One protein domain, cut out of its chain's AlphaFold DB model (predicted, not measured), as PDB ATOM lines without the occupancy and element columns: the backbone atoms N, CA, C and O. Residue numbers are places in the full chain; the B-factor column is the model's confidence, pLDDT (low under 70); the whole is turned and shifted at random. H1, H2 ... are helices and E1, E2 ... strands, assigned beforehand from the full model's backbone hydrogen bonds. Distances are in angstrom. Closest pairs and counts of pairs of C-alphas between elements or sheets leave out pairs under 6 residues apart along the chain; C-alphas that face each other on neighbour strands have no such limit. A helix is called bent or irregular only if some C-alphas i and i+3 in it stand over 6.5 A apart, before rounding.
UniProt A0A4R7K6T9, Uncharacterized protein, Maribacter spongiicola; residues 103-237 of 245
ATOM      1  N   ILE A 103      61.384 271.022  22.238       90.06
ATOM      2  CA  ILE A 103      60.249 271.689  21.573       90.06
ATOM      3  C   ILE A 103      59.637 270.791  20.497       90.06
ATOM      4  O   ILE A 103      58.414 270.667  20.433       90.06
ATOM      5  N   GLN A 104      60.460 270.145  19.670       91.56
ATOM      6  CA  GLN A 104      59.971 269.244  18.625       91.56
ATOM      7  C   GLN A 104      59.174 268.074  19.211       91.56
ATOM      8  O   GLN A 104      58.054 267.811  18.770       91.56
ATOM      9  N   VAL A 105      59.684 267.431  20.265       91.88
ATOM     10  CA  VAL A 105      58.973 266.349  20.964       91.88
ATOM     11  C   VAL A 105      57.644 266.835  21.551       91.88
ATOM     12  O   VAL A 105      56.626 266.157  21.405       91.88
ATOM     13  N   GLN A 106      57.621 268.020  22.168       91.25
ATOM     14  CA  GLN A 106      56.392 268.625  22.697       91.25
ATOM     15  C   GLN A 106      55.355 268.868  21.591       91.25
ATOM     16  O   GLN A 106      54.197 268.486  21.751       91.25
ATOM     17  N   LYS A 107      55.764 269.433  20.444       93.25
ATOM     18  CA  LYS A 107      54.871 269.646  19.290       93.25
ATOM     19  C   LYS A 107      54.287 268.331  18.786       93.25
ATOM     20  O   LYS A 107      53.077 268.232  18.622       93.25
ATOM     21  N   ILE A 108      55.120 267.302  18.618       93.81
ATOM     22  CA  ILE A 108      54.675 265.968  18.189       93.81
ATOM     23  C   ILE A 108      53.645 265.392  19.164       93.81
ATOM     24  O   ILE A 108      52.600 264.901  18.735       93.81
ATOM     25  N   ASN A 109      53.929 265.442  20.466       92.06
ATOM     26  CA  ASN A 109      53.046 264.881  21.486       92.06
ATOM     27  C   ASN A 109      51.706 265.620  21.542       92.06
ATOM     28  O   ASN A 109      50.665 264.967  21.540       92.06
ATOM     29  N   ASN A 110      51.719 266.954  21.488       91.81
ATOM     30  CA  ASN A 110      50.500 267.761  21.460       91.81
ATOM     31  C   ASN A 110      49.673 267.484  20.195       91.81
ATOM     32  O   ASN A 110      48.473 267.232  20.279       91.81
ATOM     33  N   SER A 111      50.312 267.436  19.022       93.69
ATOM     34  CA  SER A 111      49.628 267.130  17.761       93.69
ATOM     35  C   SER A 111      49.015 265.727  17.739       93.69
ATOM     36  O   SER A 111      47.963 265.537  17.128       93.69
ATOM     37  N   LYS A 112      49.624 264.742  18.417       92.31
ATOM     38  CA  LYS A 112      49.088 263.372  18.522       92.31
ATOM     39  C   LYS A 112      47.785 263.286  19.313       92.31
ATOM     40  O   LYS A 112      47.022 262.366  19.054       92.31
ATOM     41  N   VAL A 113      47.532 264.207  20.241       92.88
ATOM     42  CA  VAL A 113      46.325 264.201  21.093       92.88
ATOM     43  C   VAL A 113      45.331 265.310  20.744       92.88
ATOM     44  O   VAL A 113      44.250 265.370  21.321       92.88
ATOM     45  N   PHE A 114      45.648 266.162  19.765       95.25
ATOM     46  CA  PHE A 114      44.801 267.288  19.359       95.25
ATOM     47  C   PHE A 114      43.363 266.876  19.004       95.25
ATOM     48  O   PHE A 114      42.413 267.571  19.355       95.25
ATOM     49  N   TYR A 115      43.187 265.735  18.329       94.69
ATOM     50  CA  TYR A 115      41.858 265.242  17.959       94.69
ATOM     51  C   TYR A 115      40.972 264.974  19.183       94.69
ATOM     52  O   TYR A 115      39.762 265.143  19.091       94.69
ATOM     53  N   GLN A 116      41.566 264.552  20.303       94.25
ATOM     54  CA  GLN A 116      40.843 264.203  21.521       94.25
ATOM     55  C   GLN A 116      40.343 265.478  22.192       94.25
ATOM     56  O   GLN A 116      39.148 265.602  22.444       94.25
ATOM     57  N   TRP A 117      41.228 266.471  22.341       95.06
ATOM     58  CA  TRP A 117      40.849 267.809  22.795       95.06
ATOM     59  C   TRP A 117      39.713 268.392  21.946       95.06
ATOM     60  O   TRP A 117      38.740 268.917  22.489       95.06
ATOM     61  N   LEU A 118      39.807 268.278  20.616       96.69
ATOM     62  CA  LEU A 118      38.769 268.785  19.723       96.69
ATOM     63  C   LEU A 118      37.459 268.002  19.884       96.69
ATOM     64  O   LEU A 118      36.405 268.622  19.954       96.69
ATOM     65  N   ASN A 119      37.511 266.672  19.984       95.50
ATOM     66  CA  ASN A 119      36.336 265.827  20.203       95.50
ATOM     67  C   ASN A 119      35.590 266.212  21.490       95.50
ATOM     68  O   ASN A 119      34.411 266.548  21.431       95.50
ATOM     69  N   GLU A 120      36.291 266.236  22.625       94.62
ATOM     70  CA  GLU A 120      35.741 266.620  23.935       94.62
ATOM     71  C   GLU A 120      35.169 268.038  23.917       94.62
ATOM     72  O   GLU A 120      34.054 268.284  24.381       94.62
ATOM     73  N   THR A 121      35.911 268.974  23.318       95.44
ATOM     74  CA  THR A 121      35.457 270.357  23.170       95.44
ATOM     75  C   THR A 121      34.157 270.414  22.376       95.44
ATOM     76  O   THR A 121      33.221 271.090  22.795       95.44
ATOM     77  N   MET A 122      34.061 269.694  21.257       95.50
ATOM     78  CA  MET A 122      32.849 269.683  20.442       95.50
ATOM     79  C   MET A 122      31.667 269.044  21.166       95.50
ATOM     80  O   MET A 122      30.593 269.635  21.143       95.50
ATOM     81  N   MET A 123      31.856 267.907  21.844       94.25
ATOM     82  CA  MET A 123      30.786 267.250  22.606       94.25
ATOM     83  C   MET A 123      30.179 268.197  23.651       94.25
ATOM     84  O   MET A 123      28.963 268.391  23.671       94.25
ATOM     85  N   ASN A 124      31.024 268.861  24.447       93.44
ATOM     86  CA  ASN A 124      30.578 269.826  25.457       93.44
ATOM     87  C   ASN A 124      29.854 271.024  24.829       93.44
ATOM     88  O   ASN A 124      28.825 271.476  25.323       93.44
ATOM     89  N   ARG A 125      30.377 271.545  23.713       94.50
ATOM     90  CA  ARG A 125      29.783 272.699  23.024       94.50
ATOM     91  C   ARG A 125      28.440 272.369  22.385       94.50
ATOM     92  O   ARG A 125      27.542 273.199  22.458       94.50
ATOM     93  N   ILE A 126      28.307 271.186  21.787       95.62
ATOM     94  CA  ILE A 126      27.045 270.695  21.225       95.62
ATOM     95  C   ILE A 126      25.995 270.610  22.330       95.62
ATOM     96  O   ILE A 126      24.906 271.146  22.155       95.62
ATOM     97  N   PHE A 127      26.340 270.013  23.473       94.38
ATOM     98  CA  PHE A 127      25.421 269.893  24.600       94.38
ATOM     99  C   PHE A 127      24.913 271.261  25.078       94.38
ATOM    100  O   PHE A 127      23.703 271.476  25.135       94.38
ATOM    101  N   GLU A 128      25.815 272.206  25.359       95.12
ATOM    102  CA  GLU A 128      25.414 273.545  25.816       95.12
ATOM    103  C   GLU A 128      24.599 274.292  24.754       95.12
ATOM    104  O   GLU A 128      23.557 274.863  25.065       95.12
ATOM    105  N   PHE A 129      25.007 274.227  23.483       96.44
ATOM    106  CA  PHE A 129      24.260 274.852  22.395       96.44
ATOM    107  C   PHE A 129      22.840 274.289  22.282       96.44
ATOM    108  O   PHE A 129      21.872 275.038  22.165       96.44
ATOM    109  N   GLU A 130      22.682 272.971  22.328       95.56
ATOM    110  CA  GLU A 130      21.370 272.340  22.213       95.56
ATOM    111  C   GLU A 130      20.489 272.603  23.429       95.56
ATOM    112  O   GLU A 130      19.281 272.794  23.275       95.56
ATOM    113  N   LYS A 131      21.086 272.682  24.619       94.50
ATOM    114  CA  LYS A 131      20.398 273.094  25.841       94.50
ATOM    115  C   LYS A 131      19.873 274.525  25.727       94.50
ATOM    116  O   LYS A 131      18.684 274.751  25.934       94.50
ATOM    117  N   GLU A 132      20.728 275.473  25.344       95.50
ATOM    118  CA  GLU A 132      20.371 276.892  25.172       95.50
ATOM    119  C   GLU A 132      19.287 277.103  24.102       95.50
ATOM    120  O   GLU A 132      18.494 278.041  24.193       95.50
ATOM    121  N   ASN A 133      19.217 276.213  23.109       94.69
ATOM    122  CA  ASN A 133      18.244 276.269  22.016       94.69
ATOM    123  C   ASN A 133      17.015 275.362  22.234       94.69
ATOM    124  O   ASN A 133      16.230 275.176  21.304       94.69
ATOM    125  N   ASN A 134      16.815 274.819  23.442       92.25
ATOM    126  CA  ASN A 134      15.690 273.935  23.793       92.25
ATOM    127  C   ASN A 134      15.553 272.699  22.881       92.25
ATOM    128  O   ASN A 134      14.449 272.239  22.590       92.25
ATOM    129  N   LEU A 135      16.680 272.165  22.409       91.31
ATOM    130  CA  LEU A 135      16.745 270.958  21.582       91.31
ATOM    131  C   LEU A 135      16.910 269.683  22.422       91.31
ATOM    132  O   LEU A 135      16.705 268.581  21.914       91.31
ATOM    133  N   LEU A 136      17.262 269.829  23.702       93.62
ATOM    134  CA  LEU A 136      17.368 268.726  24.653       93.62
ATOM    135  C   LEU A 136      16.061 268.517  25.417       93.62
ATOM    136  O   LEU A 136      15.379 269.472  25.791       93.62
ATOM    137  N   LYS A 137      15.738 267.254  25.698       92.06
ATOM    138  CA  LYS A 137      14.562 266.894  26.494       92.06
ATOM    139  C   LYS A 137      14.945 266.807  27.972       92.06
ATOM    140  O   LYS A 137      15.824 266.007  28.290       92.06
ATOM    141  N   PRO A 138      14.327 267.589  28.869       93.25
ATOM    142  CA  PRO A 138      14.519 267.398  30.298       93.25
ATOM    143  C   PRO A 138      13.861 266.086  30.741       93.25
ATOM    144  O   PRO A 138      12.768 265.736  30.291       93.25
ATOM    145  N   VAL A 139      14.541 265.379  31.630       94.19
ATOM    146  CA  VAL A 139      14.054 264.215  32.359       94.19
ATOM    147  C   VAL A 139      13.784 264.668  33.789       94.19
ATOM    148  O   VAL A 139      14.580 265.404  34.372       94.19
ATOM    149  N   TYR A 140      12.636 264.259  34.319       95.19
ATOM    150  CA  TYR A 140      12.204 264.566  35.677       95.19
ATOM    151  C   TYR A 140      12.153 263.278  36.491       95.19
ATOM    152  O   TYR A 140      11.877 262.212  35.933       95.19
ATOM    153  N   ASP A 141      12.418 263.385  37.787       94.62
ATOM    154  CA  ASP A 141      12.315 262.271  38.720       94.62
ATOM    155  C   ASP A 141      10.849 261.946  39.083       94.62
ATOM    156  O   ASP A 141       9.899 262.588  38.621       94.62
ATOM    157  N   ASP A 142      10.657 260.943  39.942       94.88
ATOM    158  CA  ASP A 142       9.333 260.501  40.403       94.88
ATOM    159  C   ASP A 142       8.576 261.571  41.224       94.88
ATOM    160  O   ASP A 142       7.376 261.431  41.481       94.88
ATOM    161  N   HIS A 143       9.254 262.648  41.637       94.44
ATOM    162  CA  HIS A 143       8.684 263.793  42.348       94.44
ATOM    163  C   HIS A 143       8.389 264.985  41.423       94.44
ATOM    164  O   HIS A 143       7.825 265.985  41.872       94.44
ATOM    165  N   GLY A 144       8.698 264.869  40.127       90.81
ATOM    166  CA  GLY A 144       8.547 265.946  39.153       90.81
ATOM    167  C   GLY A 144       9.642 267.011  39.252       90.81
ATOM    168  O   GLY A 144       9.490 268.086  38.668       90.81
ATOM    169  N   GLU A 145      10.732 266.735  39.973       94.56
ATOM    170  CA  GLU A 145      11.913 267.591  40.015       94.56
ATOM    171  C   GLU A 145      12.818 267.297  38.817       94.56
ATOM    172  O   GLU A 145      12.871 266.184  38.297       94.56
ATOM    173  N   PHE A 146      13.493 268.329  38.312       94.31
ATOM    174  CA  PHE A 146      14.416 268.174  37.191       94.31
ATOM    175  C   PHE A 146      15.615 267.310  37.609       94.31
ATOM    176  O   PHE A 146      16.269 267.627  38.602       94.31
ATOM    177  N   ASP A 147      15.935 266.293  36.810       92.75
ATOM    178  CA  ASP A 147      17.084 265.407  37.024       92.75
ATOM    179  C   ASP A 147      18.221 265.751  36.038       92.75
ATOM    180  O   ASP A 147      19.233 266.353  36.406       92.75
ATOM    181  N   TYR A 148      18.031 265.467  34.744       91.31
ATOM    182  CA  TYR A 148      19.032 265.740  33.703       91.31
ATOM    183  C   TYR A 148      18.406 266.001  32.326       91.31
ATOM    184  O   TYR A 148      17.197 265.914  32.135       91.31
ATOM    185  N   TYR A 149      19.238 266.331  31.336       92.19
ATOM    186  CA  TYR A 149      18.831 266.415  29.931       92.19
ATOM    187  C   TYR A 149      19.193 265.136  29.175       92.19
ATOM    188  O   TYR A 149      20.355 264.729  29.169       92.19
ATOM    189  N   GLU A 150      18.224 264.532  28.488       90.56
ATOM    190  CA  GLU A 150      18.471 263.403  27.590       90.56
ATOM    191  C   GLU A 150      19.415 263.831  26.456       90.56
ATOM    192  O   GLU A 150      19.205 264.870  25.821       90.56
ATOM    193  N   SER A 151      20.429 263.010  26.162       87.81
ATOM    194  CA  SER A 151      21.304 263.265  25.018       87.81
ATOM    195  C   SER A 151      20.518 263.279  23.707       87.81
ATOM    196  O   SER A 151      19.619 262.465  23.481       87.81
ATOM    197  N   SER A 152      20.883 264.178  22.800       89.88
ATOM    198  CA  SER A 152      20.257 264.326  21.489       89.88
ATOM    199  C   SER A 152      20.870 263.441  20.390       89.88
ATOM    200  O   SER A 152      20.350 263.450  19.268       89.88
ATOM    201  N   TYR A 153      21.955 262.704  20.674       93.12
ATOM    202  CA  TYR A 153      22.684 261.871  19.706       93.12
ATOM    203  C   TYR A 153      23.438 260.705  20.369       93.12
ATOM    204  O   TYR A 153      23.765 260.765  21.544       93.12
ATOM    205  N   ASP A 154      23.728 259.646  19.610       92.50
ATOM    206  CA  ASP A 154      24.481 258.460  20.063       92.50
ATOM    207  C   ASP A 154      25.936 258.468  19.561       92.50
ATOM    208  O   ASP A 154      26.826 257.844  20.138       92.50
ATOM    209  N   ASN A 155      26.179 259.116  18.421       94.50
ATOM    210  CA  ASN A 155      27.497 259.370  17.839       94.50
ATOM    211  C   ASN A 155      27.395 260.477  16.780       94.50
ATOM    212  O   ASN A 155      26.297 260.867  16.381       94.50
ATOM    213  N   GLY A 156      28.532 261.007  16.339       95.19
ATOM    214  CA  GLY A 156      28.567 262.069  15.339       95.19
ATOM    215  C   GLY A 156      29.763 261.996  14.401       95.19
ATOM    216  O   GLY A 156      30.712 261.238  14.609       95.19
ATOM    217  N   VAL A 157      29.731 262.811  13.352       97.25
ATOM    218  CA  VAL A 157      30.847 263.019  12.428       97.25
ATOM    219  C   VAL A 157      31.137 264.510  12.345       97.25
ATOM    220  O   VAL A 157      30.374 265.288  11.776       97.25
ATOM    221  N   PHE A 158      32.274 264.915  12.904       97.50
ATOM    222  CA  PHE A 158      32.738 266.298  12.898       97.50
ATOM    223  C   PHE A 158      33.790 266.454  11.812       97.50
ATOM    224  O   PHE A 158      34.844 265.818  11.853       97.50
ATOM    225  N   SER A 159      33.505 267.281  10.814       98.06
ATOM    226  CA  SER A 159      34.421 267.551   9.711       98.06
ATOM    227  C   SER A 159      34.839 269.010   9.716       98.06
ATOM    228  O   SER A 159      33.993 269.889   9.796       98.06
ATOM    229  N   PHE A 160      36.138 269.249   9.566       98.25
ATOM    230  CA  PHE A 160      36.757 270.568   9.530       98.25
ATOM    231  C   PHE A 160      37.624 270.661   8.280       98.25
ATOM    232  O   PHE A 160      38.570 269.888   8.121       98.25
ATOM    233  N   LEU A 161      37.295 271.587   7.386       98.00
ATOM    234  CA  LEU A 161      38.010 271.854   6.146       98.00
ATOM    235  C   LEU A 161      38.627 273.250   6.203       98.00
ATOM    236  O   LEU A 161      37.934 274.245   6.412       98.00
ATOM    237  N   ILE A 162      39.928 273.310   5.951       97.62
ATOM    238  CA  ILE A 162      40.723 274.529   5.952       97.62
ATOM    239  C   ILE A 162      40.903 275.008   4.514       97.62
ATOM    240  O   ILE A 162      41.439 274.298   3.656       97.62
ATOM    241  N   LYS A 163      40.479 276.244   4.257       94.38
ATOM    242  CA  LYS A 163      40.659 276.930   2.975       94.38
ATOM    243  C   LYS A 163      40.959 278.400   3.228       94.38
ATOM    244  O   LYS A 163      40.237 279.040   3.979       94.38
ATOM    245  N   GLU A 164      42.010 278.929   2.597       89.38
ATOM    246  CA  GLU A 164      42.368 280.360   2.680       89.38
ATOM    247  C   GLU A 164      42.444 280.874   4.133       89.38
ATOM    248  O   GLU A 164      41.949 281.947   4.463       89.38
ATOM    249  N   ASN A 165      43.046 280.068   5.016       88.00
ATOM    250  CA  ASN A 165      43.175 280.346   6.450       88.00
ATOM    251  C   ASN A 165      41.838 280.494   7.208       88.00
ATOM    252  O   ASN A 165      41.779 281.136   8.253       88.00
ATOM    253  N   LYS A 166      40.762 279.897   6.688       93.62
ATOM    254  CA  LYS A 166      39.458 279.797   7.347       93.62
ATOM    255  C   LYS A 166      39.082 278.338   7.547       93.62
ATOM    256  O   LYS A 166      39.350 277.501   6.682       93.62
ATOM    257  N   VAL A 167      38.435 278.057   8.672       96.81
ATOM    258  CA  VAL A 167      37.848 276.751   8.971       96.81
ATOM    259  C   VAL A 167      36.384 276.785   8.552       96.81
ATOM    260  O   VAL A 167      35.614 277.624   9.007       96.81
ATOM    261  N   SER A 168      36.017 275.881   7.656       96.50
ATOM    262  CA  SER A 168      34.629 275.499   7.400       96.50
ATOM    263  C   SER A 168      34.369 274.172   8.094       96.50
ATOM    264  O   SER A 168      35.261 273.323   8.141       96.50
ATOM    265  N   HIS A 169      33.175 273.979   8.642       97.38
ATOM    266  CA  HIS A 169      32.863 272.779   9.406       97.38
ATOM    267  C   HIS A 169      31.486 272.214   9.077       97.38
ATOM    268  O   HIS A 169      30.597 272.935   8.637       97.38
ATOM    269  N   ASN A 170      31.338 270.908   9.299       97.81
ATOM    270  CA  ASN A 170      30.059 270.207   9.301       97.81
ATOM    271  C   ASN A 170      29.987 269.306  10.532       97.81
ATOM    272  O   ASN A 170      30.940 268.564  10.796       97.81
ATOM    273  N   LEU A 171      28.873 269.367  11.259       97.56
ATOM    274  CA  LEU A 171      28.617 268.538  12.433       97.56
ATOM    275  C   LEU A 171      27.395 267.679  12.151       97.56
ATOM    276  O   LEU A 171      26.271 268.168  12.178       97.56
ATOM    277  N   GLU A 172      27.631 266.406  11.881       97.81
ATOM    278  CA  GLU A 172      26.579 265.421  11.682       97.81
ATOM    279  C   GLU A 172      26.341 264.686  13.004       97.81
ATOM    280  O   GLU A 172      27.286 264.152  13.585       97.81
ATOM    281  N   LEU A 173      25.104 264.667  13.494       96.69
ATOM    282  CA  LEU A 173      24.699 263.981  14.720       96.69
ATOM    283  C   LEU A 173      23.747 262.838  14.383       96.69
ATOM    284  O   LEU A 173      22.780 263.025  13.643       96.69
ATOM    285  N   ILE A 174      24.007 261.660  14.941       96.31
ATOM    286  CA  ILE A 174      23.294 260.426  14.619       96.31
ATOM    287  C   ILE A 174      22.612 259.905  15.882       96.31
ATOM    288  O   ILE A 174      23.283 259.639  16.876       96.31
ATOM    289  N   LYS A 175      21.287 259.723  15.838       94.12
ATOM    290  CA  LYS A 175      20.495 259.086  16.906       94.12
ATOM    291  C   LYS A 175      19.621 257.983  16.328       94.12
ATOM    292  O   LYS A 175      18.889 258.220  15.367       94.12
ATOM    293  N   ASN A 176      19.685 256.777  16.892       93.25
ATOM    294  CA  ASN A 176      18.933 255.606  16.420       93.25
ATOM    295  C   ASN A 176      19.089 255.349  14.903       93.25
ATOM    296  O   ASN A 176      18.139 254.975  14.218       93.25
ATOM    297  N   GLY A 177      20.287 255.602  14.363       91.50
ATOM    298  CA  GLY A 177      20.600 255.450  12.936       91.50
ATOM    299  C   GLY A 177      20.099 256.575  12.019       91.50
ATOM    300  O   GLY A 177      20.443 256.574  10.839       91.50
ATOM    301  N   ALA A 178      19.334 257.543  12.530       94.69
ATOM    302  CA  ALA A 178      18.940 258.736  11.788       94.69
ATOM    303  C   ALA A 178      19.974 259.852  11.981       94.69
ATOM    304  O   ALA A 178      20.399 260.116  13.103       94.69
ATOM    305  N   SER A 179      20.352 260.508  10.885       95.88
ATOM    306  CA  SER A 179      21.351 261.577  10.862       95.88
ATOM    307  C   SER A 179      20.706 262.957  10.700       95.88
ATOM    308  O   SER A 179      19.713 263.100   9.978       95.88
ATOM    309  N   ARG A 180      21.274 263.970  11.362       96.19
ATOM    310  CA  ARG A 180      20.953 265.390  11.171       96.19
ATOM    311  C   ARG A 180      22.208 266.252  11.226       96.19
ATOM    312  O   ARG A 180      23.099 266.005  12.035       96.19
ATOM    313  N   ASP A 181      22.224 267.323  10.445       97.19
ATOM    314  CA  ASP A 181      23.247 268.357  10.571       97.19
ATOM    315  C   ASP A 181      22.913 269.313  11.729       97.19
ATOM    316  O   ASP A 181      21.761 269.718  11.921       97.19
ATOM    317  N   LEU A 182      23.934 269.701  12.495       96.44
ATOM    318  CA  LEU A 182      23.856 270.743  13.512       96.44
ATOM    319  C   LEU A 182      24.558 272.012  13.021       96.44
ATOM    320  O   LEU A 182      25.786 272.097  12.973       96.44
ATOM    321  N   ASN A 183      23.764 273.046  12.753       95.12
ATOM    322  CA  ASN A 183      24.247 274.370  12.356       95.12
ATOM    323  C   ASN A 183      24.689 275.204  13.572       95.12
ATOM    324  O   ASN A 183      24.131 276.263  13.850       95.12
ATOM    325  N   MET A 184      25.690 274.717  14.307       95.31
ATOM    326  CA  MET A 184      26.291 275.429  15.438       95.31
ATOM    327  C   MET A 184      27.528 276.219  14.976       95.31
ATOM    328  O   MET A 184      28.394 275.639  14.315       95.31
ATOM    329  N   PRO A 185      27.680 277.510  15.326       95.25
ATOM    330  CA  PRO A 185      28.902 278.256  15.037       95.25
ATOM    331  C   PRO A 185      30.088 277.748  15.875       95.25
ATOM    332  O   PRO A 185      29.937 277.413  17.052       95.25
ATOM    333  N   LEU A 186      31.290 277.733  15.289       95.19
ATOM    334  CA  LEU A 186      32.517 277.426  16.028       95.19
ATOM    335  C   LEU A 186      33.029 278.665  16.774       95.19
ATOM    336  O   LEU A 186      33.178 279.716  16.148       95.19
ATOM    337  N   PRO A 187      33.357 278.552  18.072       95.12
ATOM    338  CA  PRO A 187      34.046 279.614  18.796       95.12
ATOM    339  C   PRO A 187      35.424 279.925  18.201       95.12
ATOM    340  O   PRO A 187      36.121 279.026  17.722       95.12
ATOM    341  N   ASP A 188      35.871 281.173  18.342       96.12
ATOM    342  CA  ASP A 188      37.163 281.630  17.811       96.12
ATOM    343  C   ASP A 188      38.348 280.806  18.322       96.12
ATOM    344  O   ASP A 188      39.243 280.473  17.551       96.12
ATOM    345  N   TYR A 189      38.349 280.409  19.598       95.38
ATOM    346  CA  TYR A 189      39.441 279.604  20.155       95.38
ATOM    347  C   TYR A 189      39.523 278.202  19.526       95.38
ATOM    348  O   TYR A 189      40.621 277.671  19.365       95.38
ATOM    349  N   VAL A 190      38.387 277.612  19.127       96.81
ATOM    350  CA  VAL A 190      38.353 276.315  18.431       96.81
ATOM    351  C   VAL A 190      38.888 276.478  17.013       96.81
ATOM    352  O   VAL A 190      39.753 275.712  16.589       96.81
ATOM    353  N   ASN A 191      38.431 277.518  16.307       96.44
ATOM    354  CA  ASN A 191      38.934 277.857  14.976       96.44
ATOM    355  C   ASN A 191      40.451 278.080  14.993       96.44
ATOM    356  O   ASN A 191      41.172 277.478  14.197       96.44
ATOM    357  N   ASN A 192      40.939 278.888  15.933       96.62
ATOM    358  CA  ASN A 192      42.360 279.182  16.082       96.62
ATOM    359  C   ASN A 192      43.165 277.923  16.414       96.62
ATOM    360  O   ASN A 192      44.188 277.691  15.778       96.62
ATOM    361  N   GLY A 193      42.675 277.067  17.319       96.50
ATOM    362  CA  GLY A 193      43.332 275.799  17.641       96.50
ATOM    363  C   GLY A 193      43.467 274.873  16.425       96.50
ATOM    364  O   GLY A 193      44.524 274.281  16.212       96.50
ATOM    365  N   ILE A 194      42.434 274.784  15.579       98.00
ATOM    366  CA  ILE A 194      42.476 273.994  14.335       98.00
ATOM    367  C   ILE A 194      43.487 274.575  13.339       98.00
ATOM    368  O   ILE A 194      44.261 273.818  12.745       98.00
ATOM    369  N   LEU A 195      43.494 275.896  13.151       97.69
ATOM    370  CA  LEU A 195      44.420 276.571  12.237       97.69
ATOM    371  C   LEU A 195      45.874 276.448  12.702       97.69
ATOM    372  O   LEU A 195      46.744 276.140  11.887       97.69
ATOM    373  N   GLU A 196      46.132 276.628  13.997       96.00
ATOM    374  CA  GLU A 196      47.456 276.469  14.600       96.00
ATOM    375  C   GLU A 196      47.955 275.032  14.447       96.00
ATOM    376  O   GLU A 196      49.063 274.800  13.959       96.00
ATOM    377  N   HIS A 197      47.117 274.048  14.775       97.19
ATOM    378  CA  HIS A 197      47.460 272.637  14.614       97.19
ATOM    379  C   HIS A 197      47.768 272.284  13.155       97.19
ATOM    380  O   HIS A 197      48.762 271.613  12.865       97.19
ATOM    381  N   HIS A 198      46.969 272.784  12.211       97.25
ATOM    382  CA  HIS A 198      47.244 272.647  10.783       97.25
ATOM    383  C   HIS A 198      48.565 273.305  10.379       97.25
ATOM    384  O   HIS A 198      49.355 272.689   9.664       97.25
ATOM    385  N   GLN A 199      48.846 274.520  10.852       96.25
ATOM    386  CA  GLN A 199      50.104 275.208  10.577       96.25
ATOM    387  C   GLN A 199      51.296 274.403  11.098       96.25
ATOM    388  O   GLN A 199      52.200 274.099  10.318       96.25
ATOM    389  N   ILE A 200      51.294 274.011  12.373       95.12
ATOM    390  CA  ILE A 200      52.387 273.254  13.002       95.12
ATOM    391  C   ILE A 200      52.635 271.954  12.236       95.12
ATOM    392  O   ILE A 200      53.769 271.647  11.857       95.12
ATOM    393  N   THR A 201      51.576 271.202  11.950       96.69
ATOM    394  CA  THR A 201      51.710 269.870  11.353       96.69
ATOM    395  C   THR A 201      52.084 269.897   9.875       96.69
ATOM    396  O   THR A 201      52.854 269.049   9.423       96.69
ATOM    397  N   ASN A 202      51.635 270.913   9.135       95.81
ATOM    398  CA  ASN A 202      51.980 271.088   7.727       95.81
ATOM    399  C   ASN A 202      53.253 271.906   7.494       95.81
ATOM    400  O   ASN A 202      53.652 272.036   6.337       95.81
ATOM    401  N   THR A 203      53.892 272.471   8.523       94.69
ATOM    402  CA  THR A 203      55.140 273.247   8.376       94.69
ATOM    403  C   THR A 203      56.284 272.668   9.190       94.69
ATOM    404  O   THR A 203      57.265 272.201   8.611       94.69
ATOM    405  N   GLU A 204      56.146 272.646  10.508       93.94
ATOM    406  CA  GLU A 204      57.209 272.276  11.437       93.94
ATOM    407  C   GLU A 204      57.363 270.761  11.569       93.94
ATOM    408  O   GLU A 204      58.482 270.260  11.645       93.94
ATOM    409  N   LEU A 205      56.250 270.022  11.513       95.06
ATOM    410  CA  LEU A 205      56.229 268.562  11.656       95.06
ATOM    411  C   LEU A 205      56.073 267.817  10.322       95.06
ATOM    412  O   LEU A 205      55.663 266.660  10.312       95.06
ATOM    413  N   LYS A 206      56.449 268.427   9.189       93.81
ATOM    414  CA  LYS A 206      56.334 267.819   7.841       93.81
ATOM    415  C   LYS A 206      56.981 266.433   7.701       93.81
ATOM    416  O   LYS A 206      56.625 265.686   6.797       93.81
ATOM    417  N   LYS A 207      57.975 266.113   8.537       92.69
ATOM    418  CA  LYS A 207      58.630 264.792   8.553       92.69
ATOM    419  C   LYS A 207      57.776 263.721   9.237       92.69
ATOM    420  O   LYS A 207      57.845 262.562   8.851       92.69
ATOM    421  N   GLU A 208      56.959 264.122  10.206       93.25
ATOM    422  CA  GLU A 208      56.124 263.239  11.024       93.25
ATOM    423  C   GLU A 208      54.681 263.164  10.510       93.25
ATOM    424  O   GLU A 208      53.978 262.181  10.742       93.25
ATOM    425  N   TRP A 209      54.212 264.216   9.832       93.50
ATOM    426  CA  TRP A 209      52.828 264.367   9.396       93.50
ATOM    427  C   TRP A 209      52.714 264.534   7.888       93.50
ATOM    428  O   TRP A 209      53.425 265.314   7.254       93.50
ATOM    429  N   LYS A 210      51.752 263.812   7.309       94.44
ATOM    430  CA  LYS A 210      51.361 264.024   5.917       94.44
ATOM    431  C   LYS A 210      50.578 265.334   5.810       94.44
ATOM    432  O   LYS A 210      49.743 265.586   6.680       94.44
ATOM    433  N   PRO A 211      50.775 266.116   4.733       95.44
ATOM    434  CA  PRO A 211      49.958 267.292   4.474       95.44
ATOM    435  C   PRO A 211      48.468 266.953   4.486       95.44
ATOM    436  O   PRO A 211      48.051 265.929   3.934       95.44
ATOM    437  N   TRP A 212      47.678 267.827   5.093       96.88
ATOM    438  CA  TRP A 212      46.226 267.706   5.173       96.88
ATOM    439  C   TRP A 212      45.582 269.091   5.163       96.88
ATOM    440  O   TRP A 212      46.199 270.060   5.579       96.88
ATOM    441  N   ASN A 213      44.336 269.185   4.719       97.62
ATOM    442  CA  ASN A 213      43.498 270.373   4.912       97.62
ATOM    443  C   ASN A 213      42.092 270.006   5.401       97.62
ATOM    444  O   ASN A 213      41.292 270.898   5.658       97.62
ATOM    445  N   LYS A 214      41.786 268.711   5.541       98.00
ATOM    446  CA  LYS A 214      40.544 268.206   6.114       98.00
ATOM    447  C   LYS A 214      40.826 267.274   7.287       98.00
ATOM    448  O   LYS A 214      41.555 266.291   7.126       98.00
ATOM    449  N   LEU A 215      40.212 267.560   8.429       98.06
ATOM    450  CA  LEU A 215      40.142 266.692   9.600       98.06
ATOM    451  C   LEU A 215      38.704 266.194   9.750       98.06
ATOM    452  O   LEU A 215      37.781 266.997   9.823       98.06
ATOM    453  N   THR A 216      38.521 264.881   9.816       98.12
ATOM    454  CA  THR A 216      37.242 264.253  10.155       98.12
ATOM    455  C   THR A 216      37.406 263.420  11.418       98.12
ATOM    456  O   THR A 216      38.308 262.584  11.488       98.12
ATOM    457  N   ILE A 217      36.525 263.635  12.390       97.38
ATOM    458  CA  ILE A 217      36.432 262.889  13.643       97.38
ATOM    459  C   ILE A 217      35.067 262.207  13.666       97.38
ATOM    460  O   ILE A 217      34.037 262.874  13.695       97.38
ATOM    461  N   LYS A 218      35.052 260.878  13.652       95.94
ATOM    462  CA  LYS A 218      33.885 260.091  14.040       95.94
ATOM    463  C   LYS A 218      33.863 260.100  15.559       95.94
ATOM    464  O   LYS A 218      34.710 259.478  16.184       95.94
ATOM    465  N   SER A 219      32.967 260.878  16.132       92.62
ATOM    466  CA  SER A 219      32.848 261.075  17.566       92.62
ATOM    467  C   SER A 219      31.942 259.989  18.147       92.62
ATOM    468  O   SER A 219      30.750 259.970  17.828       92.62
ATOM    469  N   PRO A 220      32.457 259.046  18.953       86.19
ATOM    470  CA  PRO A 220      31.583 258.321  19.861       86.19
ATOM    471  C   PRO A 220      31.038 259.311  20.899       86.19
ATOM    472  O   PRO A 220      31.695 260.297  21.207       86.19
ATOM    473  N   HIS A 221      29.879 259.037  21.502       75.56
ATOM    474  CA  HIS A 221      29.346 259.854  22.607       75.56
ATOM    475  C   HIS A 221      30.181 259.759  23.915       75.56
ATOM    476  O   HIS A 221      29.743 260.170  24.983       75.56
ATOM    477  N   ASN A 222      31.385 259.190  23.828       75.88
ATOM    478  CA  ASN A 222      32.377 259.004  24.883       75.88
ATOM    479  C   ASN A 222      33.765 259.365  24.312       75.88
ATOM    480  O   ASN A 222      33.900 259.763  23.155       75.88
ATOM    481  N   ASP A 223      34.822 259.156  25.093       78.44
ATOM    482  CA  ASP A 223      36.192 259.354  24.618       78.44
ATOM    483  C   ASP A 223      36.600 258.376  23.507       78.44
ATOM    484  O   ASP A 223      36.137 257.232  23.439       78.44
ATOM    485  N   ILE A 224      37.511 258.823  22.634       84.62
ATOM    486  CA  ILE A 224      38.097 257.990  21.583       84.62
ATOM    487  C   ILE A 224      39.264 257.198  22.193       84.62
ATOM    488  O   ILE A 224      40.249 257.806  22.625       84.62
ATOM    489  N   PRO A 225      39.231 255.850  22.182       84.31
ATOM    490  CA  PRO A 225      40.339 255.047  22.686       84.31
ATOM    491  C   PRO A 225      41.638 255.358  21.936       84.31
ATOM    492  O   PRO A 225      41.681 255.357  20.700       84.31
ATOM    493  N   PHE A 226      42.711 255.623  22.683       78.38
ATOM    494  CA  PHE A 226      43.983 256.078  22.117       78.38
ATOM    495  C   PHE A 226      44.593 255.069  21.128       78.38
ATOM    496  O   PHE A 226      45.114 255.451  20.080       78.38
ATOM    497  N   ASP A 227      44.482 253.776  21.429       85.44
ATOM    498  CA  ASP A 227      44.967 252.664  20.607       85.44
ATOM    499  C   ASP A 227      44.173 252.477  19.300       85.44
ATOM    500  O   ASP A 227      44.702 251.929  18.332       85.44
ATOM    501  N   LYS A 228      42.939 252.992  19.240       87.06
ATOM    502  CA  LYS A 228      42.035 252.885  18.082       87.06
ATOM    503  C   LYS A 228      41.803 254.205  17.359       87.06
ATOM    504  O   LYS A 228      40.960 254.276  16.468       87.06
ATOM    505  N   CYS A 229      42.569 255.252  17.668       87.00
ATOM    506  CA  CYS A 229      42.334 256.604  17.148       87.00
ATOM    507  C   CYS A 229      42.200 256.673  15.615       87.00
ATOM    508  O   CYS A 229      41.399 257.445  15.098       87.00
ATOM    509  N   ARG A 230      42.918 255.819  14.874       88.88
ATOM    510  CA  ARG A 230      42.884 255.758  13.400       88.88
ATOM    511  C   ARG A 230      41.542 255.302  12.820       88.88
ATOM    512  O   ARG A 230      41.277 255.573  11.651       88.88
ATOM    513  N   GLU A 231      40.715 254.605  13.596       92.12
ATOM    514  CA  GLU A 231      39.368 254.185  13.183       92.12
ATOM    515  C   GLU A 231      38.382 255.365  13.200       92.12
ATOM    516  O   GLU A 231      37.453 255.431  12.386       92.12
ATOM    517  N   TYR A 232      38.634 256.322  14.096       94.50
ATOM    518  CA  TYR A 232      37.769 257.464  14.369       94.50
ATOM    519  C   TYR A 232      38.258 258.746  13.693       94.50
ATOM    520  O   TYR A 232      37.452 259.565  13.263       94.50
ATOM    521  N   VAL A 233      39.570 258.921  13.549       96.19
ATOM    522  CA  VAL A 233      40.180 260.188  13.142       96.19
ATOM    523  C   VAL A 233      40.871 260.044  11.798       96.19
ATOM    524  O   VAL A 233      41.726 259.180  11.594       96.19
ATOM    525  N   LYS A 234      40.541 260.947  10.876       96.75
ATOM    526  CA  LYS A 234      41.130 260.993   9.541       96.75
ATOM    527  C   LYS A 234      41.599 262.398   9.193       96.75
ATOM    528  O   LYS A 234      40.795 263.310   9.030       96.75
ATOM    529  N   TYR A 235      42.902 262.520   8.966       96.81
ATOM    530  CA  TYR A 235      43.521 263.665   8.302       96.81
ATOM    531  C   TYR A 235      43.645 263.369   6.804       96.81
ATOM    532  O   TYR A 235      44.105 262.294   6.410       96.81
ATOM    533  N   SER A 236      43.195 264.286   5.948       96.44
ATOM    534  CA  SER A 236      43.205 264.091   4.495       96.44
ATOM    535  C   SER A 236      43.341 265.394   3.707       96.44
ATOM    536  O   SER A 236      43.143 266.486   4.238       96.44
ATOM    537  N   MET A 237      43.694 265.258   2.427       95.94
ATOM    538  CA  MET A 237      43.705 266.355   1.462       95.94
ATOM    539  C   MET A 237      42.426 266.335   0.626       95.94
ATOM    540  O   MET A 237      42.203 265.420  -0.168       95.94
TER     541      MET A 237
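What this domain is: This is residues 103 to 237 of the 245 residues of an uncharacterized protein of Maribacter spongiicola (UniProt A0A4R7K6T9). A twisted antiparallel sheet of five strands has two helical pieces crossing one of its faces, the arm H1b of a long bent helix and the helix H2, while the short helix H3 is on the opposite face, beside the strands. The arm H1a, past the bend, is off the sheet beside H2, and at the far end of H1b the small hairpin of E1 and E2 lies away from the sheet and lengthens the whole. The printed part has 135 residues with three named helices and seven named strands, in the order H1, E1, E2, E3, E4, E5, H2, E6, H3, E7. The large sheet runs E5, E4, E3, E6, E7, and the class is mixed, helices and strands. The whole is only just compact, close to loose, with a radius of gyration of the C-alphas of 16.9 A, and elongated, spanning 60 by 32 by 28 A.

Where its parts are: H1, residues 103 to 132, begins with C-alpha 103 at (60.249, 271.689, 21.573). By its hydrogen bonds it was assigned as one helix, but it is bent: C-alphas 112 and 115 are 7.5 A apart. Its arms are H1a, residues 103 to 112, 14.2 A long, and H1b, residues 115 to 132, 25.5 A long and ending with C-alpha 132 at (20.371, 276.892, 25.172). E1 is residues 137 to 140 and E2 residues 146 to 150. E3, residues 155 to 163, measures 26.5 A, and E4, residues 166 to 175, measures 29.7 A. E5 is residues 178 to 181. H2, residues 188 to 203, is 22.0 A long, and E6, residues 214 to 220, is 19.2 A long. H3, residues 226 to 232, is irregular, with C-alphas 227 and 230 8.1 A apart. E7, residues 233 to 236, ends with C-alpha 236 at (43.205, 264.091, 4.495).

How they stand to each other: In the large sheet E5 and E7 are the edge strands. E3, E4 and E5 form a meander, each strand the antiparallel neighbour of the one before; E3 and E4 are a hairpin, as are E4 and E5. Within hydrogen-bond range are N 157 and O 172 of E3 and E4 at 2.8 A, N 173 and O 180 of E4 and E5 at 2.8 A, N 158 and O 217 of E3 and E6 at 2.8 A, and N 216 and O 234 of E6 and E7 at 2.9 A. H1b and H2 are on the same face, forming two layers with the sheet, helices on one face of it. H1b, at a height over the sheet of 10.2 A, runs across the strands, at 69 degrees to E3 on the local plane; it lies over E3 and E6, and only just over E4, with 3 C-alphas. Its closest C-alphas to E6 are those of Asn 119 and Ser 219, 6.5 A apart. H2, at a height of 8.6 A, runs across the strands over E4 and E3; the closest C-alphas of H2 and E4 are those of Asn 191 and Val 167, 6.2 A apart. H1b and H2 are close but not clearly touching, at a shallow tilt of 18 degrees, opposite ways; their closest C-alphas, Leu 118 and Val 190, are 7.7 A apart. H1a is not on the sheet; it only just touches H2, through residues 197 to 201 of H2 alone, with 3 pairs of C-alphas within 8 A, the closest Ser 111 and His 197 at 6.7 A. H3 is on the opposite face from H1b and H2, over none of the strands; its closest C-alphas to E6 are those of Tyr 232 and Lys 218, 4.7 A apart. E1 and E2 form an antiparallel hairpin, with N 139 and O 148 2.8 A apart, and E2 and E3 are apart. Every O i to N i+4 pair is within hydrogen-bond range in H1a, H1b and H2; H3 has 0 of 3, and 2 of 4 O i to N i+3 pairs.

The domain as a whole: The two C-alphas farthest apart are those of His 143 and Lys 207, at 60.3 A. The printed part has no cut, and no link is long. The mean pLDDT of the printed part is 93.8, and no printed residue is under 70.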